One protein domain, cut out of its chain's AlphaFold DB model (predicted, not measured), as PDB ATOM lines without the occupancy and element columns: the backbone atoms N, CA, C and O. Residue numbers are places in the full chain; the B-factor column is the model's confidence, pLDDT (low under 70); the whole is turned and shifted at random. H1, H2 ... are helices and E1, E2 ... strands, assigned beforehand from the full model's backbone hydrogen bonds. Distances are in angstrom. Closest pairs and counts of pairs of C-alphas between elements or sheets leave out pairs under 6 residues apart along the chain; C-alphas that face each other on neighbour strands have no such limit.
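What this domain is: This is residues 162 to 214 of the 396 residues of an uncharacterized protein of Prochlorococcus marinus XMU1408 (UniProt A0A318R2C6). One helix, H1, lies lengthwise over one face of a narrow sheet, with the hairpin of E1 and E2 under it and the very short strand E3 at the far end of E2. A long loop, residues 177 to 188, leads from the end of H1 to the start of E1. The 53 printed residues run H1, E1, E2, E3; the sheet, in the order E1, E2, E3, is antiparallel, and the class is mixed, helices and strands. The whole is compact, with a radius of gyration of the C-alphas of 11.1 A, yet elongated, spanning 34 by 22 by 14 A.

Where its parts are: H1, residues 162 to 176, begins at C-alpha 162 at (35.401, 48.313, 18.731) and is 21.1 A long. E1 holds residues 189 to 193, 12.0 A. E2, residues 200 to 208, is 23.2 A long and bends by 51 degrees at residue 204. E3, residues 211 to 213, 6.4 A, ends at C-alpha 213 at (57.017, 34.854, 11.422).

How they stand to each other: H1 is on the sheet at a height over the sheet of 8.9 A. It lies over E1 and E2 and runs along the strands, at 10 degrees to E2 on the local plane. The closest C-alphas of H1 and E1 are those of Phe 171 and Arg 191, 6.1 A apart; those of H1 and E2 are Cys 167 and Cys 201, 5.8 A. In H1 every O i to N i+4 pair is within hydrogen-bond range. E1, E2 and E3 form a meander, each strand the antiparallel neighbour of the one before. The pairing is staggered: E2 pairs with E1 over residues 200 to 205, and with E3 over 206 to 208. In the hairpin of E1 and E2, N 189 and O 205 are 2.9 A apart, within hydrogen-bond range; in that of E2 and E3, N 213 and O 206 are 2.8 A apart, also within range. The edge strands E1 and E3 are apart.

The domain as a whole: The two C-alphas farthest apart, those of Pro 180 and Asp 197, are 35.1 A apart. The printed part has no cut. The link from H1 to E1 is long, with 12 residues; residues 178 to 187 in it have pLDDT under 70, against a mean of 81.0 for the printed part.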
ATOM      1  N   GLU A 162      35.922  49.635  18.362       88.94
ATOM      2  CA  GLU A 162      35.401  48.313  18.731       88.94
ATOM      3  C   GLU A 162      35.969  47.213  17.826       88.94
ATOM      4  O   GLU A 162      36.576  46.261  18.324       88.94
ATOM      5  N   ASP A 163      35.894  47.396  16.507       91.56
ATOM      6  CA  ASP A 163      36.446  46.464  15.517       91.56
ATOM      7  C   ASP A 163      37.945  46.230  15.755       91.56
ATOM      8  O   ASP A 163      38.448  45.103  15.688       91.56
ATOM      9  N   ARG A 164      38.674  47.295  16.104       91.25
ATOM     10  CA  ARG A 164      40.095  47.230  16.450       91.25
ATOM     11  C   ARG A 164      40.362  46.407  17.701       91.25
ATOM     12  O   ARG A 164      41.343  45.659  17.718       91.25
ATOM     13  N   LYS A 165      39.567  46.578  18.759       90.00
ATOM     14  CA  LYS A 165      39.719  45.789  19.986       90.00
ATOM     15  C   LYS A 165      39.413  44.324  19.706       90.00
ATOM     16  O   LYS A 165      40.264  43.491  19.999       90.00
ATOM     17  N   ASN A 166      38.279  44.032  19.074       91.88
ATOM     18  CA  ASN A 166      37.863  42.665  18.760       91.88
ATOM     19  C   ASN A 166      38.932  41.947  17.926       91.88
ATOM     20  O   ASN A 166      39.407  40.886  18.315       91.88
ATOM     21  N   CYS A 167      39.432  42.595  16.870       94.38
ATOM     22  CA  CYS A 167      40.530  42.070  16.058       94.38
ATOM     23  C   CYS A 167      41.799  41.770  16.877       94.38
ATOM     24  O   CYS A 167      42.460  40.754  16.668       94.38
ATOM     25  N   LYS A 168      42.175  42.650  17.816       91.69
ATOM     26  CA  LYS A 168      43.340  42.424  18.689       91.69
ATOM     27  C   LYS A 168      43.108  41.279  19.669       91.69
ATOM     28  O   LYS A 168      44.028  40.494  19.880       91.69
ATOM     29  N   ASP A 169      41.931  41.201  20.275       90.44
ATOM     30  CA  ASP A 169      41.594  40.176  21.262       90.44
ATOM     31  C   ASP A 169      41.521  38.793  20.603       90.44
ATOM     32  O   ASP A 169      42.105  37.834  21.118       90.44
ATOM     33  N   GLU A 170      40.911  38.701  19.421       90.25
ATOM     34  CA  GLU A 170      40.903  37.496  18.591       90.25
ATOM     35  C   GLU A 170      42.316  37.108  18.149       90.25
ATOM     36  O   GLU A 170      42.714  35.959  18.331       90.25
ATOM     37  N   PHE A 171      43.115  38.061  17.654       90.00
ATOM     38  CA  PHE A 171      44.503  37.804  17.265       90.00
ATOM     39  C   PHE A 171      45.354  37.310  18.444       90.00
ATOM     40  O   PHE A 171      46.101  36.346  18.304       90.00
ATOM     41  N   ASN A 172      45.237  37.934  19.618       88.12
ATOM     42  CA  ASN A 172      45.971  37.523  20.817       88.12
ATOM     43  C   ASN A 172      45.528  36.141  21.314       88.12
ATOM     44  O   ASN A 172      46.352  35.364  21.797       88.12
ATOM     45  N   THR A 173      44.238  35.831  21.188       87.31
ATOM     46  CA  THR A 173      43.690  34.507  21.504       87.31
ATOM     47  C   THR A 173      44.238  33.463  20.531       87.31
ATOM     48  O   THR A 173      44.806  32.463  20.967       87.31
ATOM     49  N   TRP A 174      44.198  33.740  19.225       85.50
ATOM     50  CA  TRP A 174      44.792  32.890  18.190       85.50
ATOM     51  C   TRP A 174      46.302  32.681  18.379       85.50
ATOM     52  O   TRP A 174      46.807  31.577  18.163       85.50
ATOM     53  N   LEU A 175      47.030  33.712  18.820       84.62
ATOM     54  CA  LEU A 175      48.466  33.637  19.091       84.62
ATOM     55  C   LEU A 175      48.786  32.737  20.300       84.62
ATOM     56  O   LEU A 175      49.870  32.158  20.362       84.62
ATOM     57  N   ARG A 176      47.857  32.597  21.255       79.12
ATOM     58  CA  ARG A 176      48.034  31.800  22.479       79.12
ATOM     59  C   ARG A 176      47.571  30.340  22.344       79.12
ATOM     60  O   ARG A 176      48.247  29.455  22.869       79.12
ATOM     61  N   ASP A 177      46.449  30.072  21.682       71.94
ATOM     62  CA  ASP A 177      45.628  28.852  21.876       71.94
ATOM     63  C   ASP A 177      46.055  27.590  21.084       71.94
ATOM     64  O   ASP A 177      45.344  27.007  20.268       71.94
ATOM     65  N   THR A 178      47.301  27.186  21.314       63.28
ATOM     66  CA  THR A 178      48.295  27.005  20.262       63.28
ATOM     67  C   THR A 178      49.183  25.822  19.990       63.28
ATOM     68  O   THR A 178      50.227  26.059  19.407       63.28
ATOM     69  N   PRO A 179      48.805  24.577  20.253       53.12
ATOM     70  CA  PRO A 179      49.628  23.401  19.972       53.12
ATOM     71  C   PRO A 179      50.814  23.550  18.979       53.12
ATOM     72  O   PRO A 179      50.633  23.383  17.773       53.12
ATOM     73  N   PRO A 180      52.038  23.825  19.476       50.31
ATOM     74  CA  PRO A 180      52.425  24.157  20.854       50.31
ATOM     75  C   PRO A 180      52.690  25.684  21.039       50.31
ATOM     76  O   PRO A 180      53.805  26.138  20.822       50.31
ATOM     77  N   ASN A 181      51.673  26.444  21.490       50.91
ATOM     78  CA  ASN A 181      51.388  27.918  21.405       50.91
ATOM     79  C   ASN A 181      51.315  28.609  19.939       50.91
ATOM     80  O   ASN A 181      52.309  28.588  19.244       50.91
ATOM     81  N   GLY A 182      50.209  29.233  19.414       44.91
ATOM     82  CA  GLY A 182      49.883  29.755  17.993       44.91
ATOM     83  C   GLY A 182      49.025  28.960  16.866       44.91
ATOM     84  O   GLY A 182      49.530  27.981  16.331       44.91
ATOM     85  N   GLY A 183      47.716  29.288  16.587       41.78
ATOM     86  CA  GLY A 183      46.404  28.512  16.388       41.78
ATOM     87  C   GLY A 183      46.110  27.479  15.267       41.78
ATOM     88  O   GLY A 183      45.787  27.954  14.200       41.78
ATOM     89  N   SER A 184      46.090  26.142  15.468       42.38
ATOM     90  CA  SER A 184      45.695  25.015  14.592       42.38
ATOM     91  C   SER A 184      45.761  25.235  13.076       42.38
ATOM     92  O   SER A 184      44.890  24.763  12.346       42.38
ATOM     93  N   GLY A 185      46.777  25.926  12.571       46.66
ATOM     94  CA  GLY A 185      46.808  26.265  11.162       46.66
ATOM     95  C   GLY A 185      48.191  26.668  10.707       46.66
ATOM     96  O   GLY A 185      48.719  27.695  11.115       46.66
ATOM     97  N   LEU A 186      48.691  25.939   9.714       53.47
ATOM     98  CA  LEU A 186      49.531  26.459   8.629       53.47
ATOM     99  C   LEU A 186      48.782  27.559   7.832       53.47
ATOM    100  O   LEU A 186      48.813  27.604   6.607       53.47
ATOM    101  N   SER A 187      47.954  28.351   8.502       65.31
ATOM    102  CA  SER A 187      46.987  29.259   7.917       65.31
ATOM    103  C   SER A 187      47.164  30.598   8.612       65.31
ATOM    104  O   SER A 187      47.186  30.644   9.844       65.31
ATOM    105  N   PRO A 188      47.355  31.674   7.838       80.94
ATOM    106  CA  PRO A 188      47.540  32.993   8.408       80.94
ATOM    107  C   PRO A 188      46.288  33.419   9.176       80.94
ATOM    108  O   PRO A 188      45.173  33.000   8.861       80.94
ATOM    109  N   PHE A 189      46.476  34.293  10.160       87.94
ATOM    110  CA  PHE A 189      45.389  34.994  10.831       87.94
ATOM    111  C   PHE A 189      45.498  36.488  10.555       87.94
ATOM    112  O   PHE A 189      46.602  37.035  10.448       87.94
ATOM    113  N   ASN A 190      44.359  37.158  10.440       91.81
ATOM    114  CA  ASN A 190      44.339  38.585  10.170       91.81
ATOM    115  C   ASN A 190      44.526  39.381  11.455       91.81
ATOM    116  O   ASN A 190      43.838  39.169  12.447       91.81
ATOM    117  N   ARG A 191      45.445  40.343  11.425       91.81
ATOM    118  CA  ARG A 191      45.582  41.357  12.472       91.81
ATOM    119  C   ARG A 191      45.181  42.728  11.954       91.81
ATOM    120  O   ARG A 191      45.009  42.938  10.754       91.81
ATOM    121  N   TRP A 192      45.098  43.679  12.878       95.00
ATOM    122  CA  TRP A 192      44.762  45.061  12.564       95.00
ATOM    123  C   TRP A 192      45.758  45.675  11.571       95.00
ATOM    124  O   TRP A 192      46.964  45.730  11.846       95.00
ATOM    125  N   ASP A 193      45.243  46.166  10.446       94.81
ATOM    126  CA  ASP A 193      45.974  46.926   9.444       94.81
ATOM    127  C   ASP A 193      45.578  48.400   9.499       94.81
ATOM    128  O   ASP A 193      44.433  48.776   9.265       94.81
ATOM    129  N   ILE A 194      46.558  49.248   9.802       92.44
ATOM    130  CA  ILE A 194      46.386  50.703   9.799       92.44
ATOM    131  C   ILE A 194      46.473  51.301   8.388       92.44
ATOM    132  O   ILE A 194      46.149  52.467   8.208       92.44
ATOM    133  N   ASN A 195      46.946  50.531   7.405       92.62
ATOM    134  CA  ASN A 195      47.210  51.029   6.056       92.62
ATOM    135  C   ASN A 195      46.031  50.828   5.093       92.62
ATOM    136  O   ASN A 195      46.133  51.236   3.938       92.62
ATOM    137  N   THR A 196      44.936  50.200   5.533       91.06
ATOM    138  CA  THR A 196      43.690  50.152   4.757       91.06
ATOM    139  C   THR A 196      42.845  51.399   5.017       91.06
ATOM    140  O   THR A 196      42.988  52.039   6.058       91.06
ATOM    141  N   ASP A 197      41.959  51.736   4.078       88.44
ATOM    142  CA  ASP A 197      41.009  52.844   4.210       88.44
ATOM    143  C   ASP A 197      39.563  52.334   4.017       88.44
ATOM    144  O   ASP A 197      39.188  52.013   2.882       88.44
ATOM    145  N   PRO A 198      38.771  52.183   5.098       87.69
ATOM    146  CA  PRO A 198      39.148  52.409   6.498       87.69
ATOM    147  C   PRO A 198      40.117  51.332   7.042       87.69
ATOM    148  O   PRO A 198      40.212  50.233   6.479       87.69
ATOM    149  N   PRO A 199      40.847  51.605   8.144       91.50
ATOM    150  CA  PRO A 199      41.644  50.603   8.854       91.50
ATOM    151  C   PRO A 199      40.811  49.363   9.210       91.50
ATOM    152  O   PRO A 199      39.646  49.489   9.577       91.50
ATOM    153  N   SER A 200      41.376  48.163   9.079       93.44
ATOM    154  CA  SER A 200      40.593  46.918   9.155       93.44
ATOM    155  C   SER A 200      41.404  45.718   9.648       93.44
ATOM    156  O   SER A 200      42.633  45.732   9.649       93.44
ATOM    157  N   CYS A 201      40.728  44.639  10.049       94.56
ATOM    158  CA  CYS A 201      41.364  43.377  10.440       94.56
ATOM    159  C   CYS A 201      41.694  42.507   9.213       94.56
ATOM    160  O   CYS A 201      41.047  41.493   8.958       94.56
ATOM    161  N   SER A 202      42.669  42.931   8.406       94.69
ATOM    162  CA  SER A 202      42.969  42.319   7.098       94.69
ATOM    163  C   SER A 202      44.434  41.939   6.893       94.69
ATOM    164  O   SER A 202      44.777  41.322   5.887       94.69
ATOM    165  N   LYS A 203      45.321  42.270   7.838       92.88
ATOM    166  CA  LYS A 203      46.747  41.985   7.690       92.88
ATOM    167  C   LYS A 203      47.049  40.529   8.007       92.88
ATOM    168  O   LYS A 203      47.235  40.178   9.174       92.88
ATOM    169  N   GLU A 204      47.173  39.714   6.970       90.31
ATOM    170  CA  GLU A 204      47.604  38.323   7.093       90.31
ATOM    171  C   GLU A 204      48.936  38.223   7.849       90.31
ATOM    172  O   GLU A 204      49.920  38.906   7.549       90.31
ATOM    173  N   THR A 205      48.951  37.396   8.891       88.56
ATOM    174  CA  THR A 205      50.093  37.212   9.782       88.56
ATOM    175  C   THR A 205      50.273  35.733  10.089       88.56
ATOM    176  O   THR A 205      49.320  35.029  10.416       88.56
ATOM    177  N   TYR A 206      51.518  35.275   9.998       84.38
ATOM    178  CA  TYR A 206      51.920  33.913  10.331       84.38
ATOM    179  C   TYR A 206      52.579  33.905  11.708       84.38
ATOM    180  O   TYR A 206      53.251  34.872  12.074       84.38
ATOM    181  N   ALA A 207      52.416  32.822  12.462       81.88
ATOM    182  CA  ALA A 207      53.069  32.649  13.752       81.88
ATOM    183  C   ALA A 207      53.454  31.185  13.995       81.88
ATOM    184  O   ALA A 207      52.846  30.278  13.433       81.88
ATOM    185  N   PHE A 208      54.465  30.971  14.833       76.94
ATOM    186  CA  PHE A 208      54.910  29.660  15.298       76.94
ATOM    187  C   PHE A 208      55.374  29.780  16.757       76.94
ATOM    188  O   PHE A 208      56.167  30.663  17.072       76.94
ATOM    189  N   GLU A 209      54.868  28.928  17.653       76.12
ATOM    190  CA  GLU A 209      55.191  28.940  19.099       76.12
ATOM    191  C   GLU A 209      54.934  30.287  19.808       76.12
ATOM    192  O   GLU A 209      55.630  30.658  20.751       76.12
ATOM    193  N   GLY A 210      53.913  31.032  19.368       77.50
ATOM    194  CA  GLY A 210      53.566  32.354  19.900       77.50
ATOM    195  C   GLY A 210      54.412  33.509  19.348       77.50
ATOM    196  O   GLY A 210      54.200  34.657  19.740       77.50
ATOM    197  N   GLU A 211      55.333  33.245  18.416       81.81
ATOM    198  CA  GLU A 211      56.140  34.266  17.745       81.81
ATOM    199  C   GLU A 211      55.661  34.507  16.310       81.81
ATOM    200  O   GLU A 211      55.418  33.571  15.552       81.81
ATOM    201  N   ILE A 212      55.546  35.778  15.912       86.50
ATOM    202  CA  ILE A 212      55.183  36.159  14.541       86.50
ATOM    203  C   ILE A 212      56.346  35.844  13.595       86.50
ATOM    204  O   ILE A 212      57.473  36.287  13.820       86.50
ATOM    205  N   VAL A 213      56.054  35.165  12.486       84.50
ATOM    206  CA  VAL A 213      57.017  34.854  11.422       84.50
ATOM    207  C   VAL A 213      56.634  35.533  10.107       84.50
ATOM    208  O   VAL A 213      55.523  36.029   9.926       84.50
ATOM    209  N   SER A 214      57.579  35.598   9.171       84.19
ATOM    210  CA  SER A 214      57.422  36.388   7.947       84.19
ATOM    211  C   SER A 214      56.445  35.796   6.929       84.19
ATOM    212  O   SER A 214      55.886  36.545   6.135       84.19
TER     213      SER A 214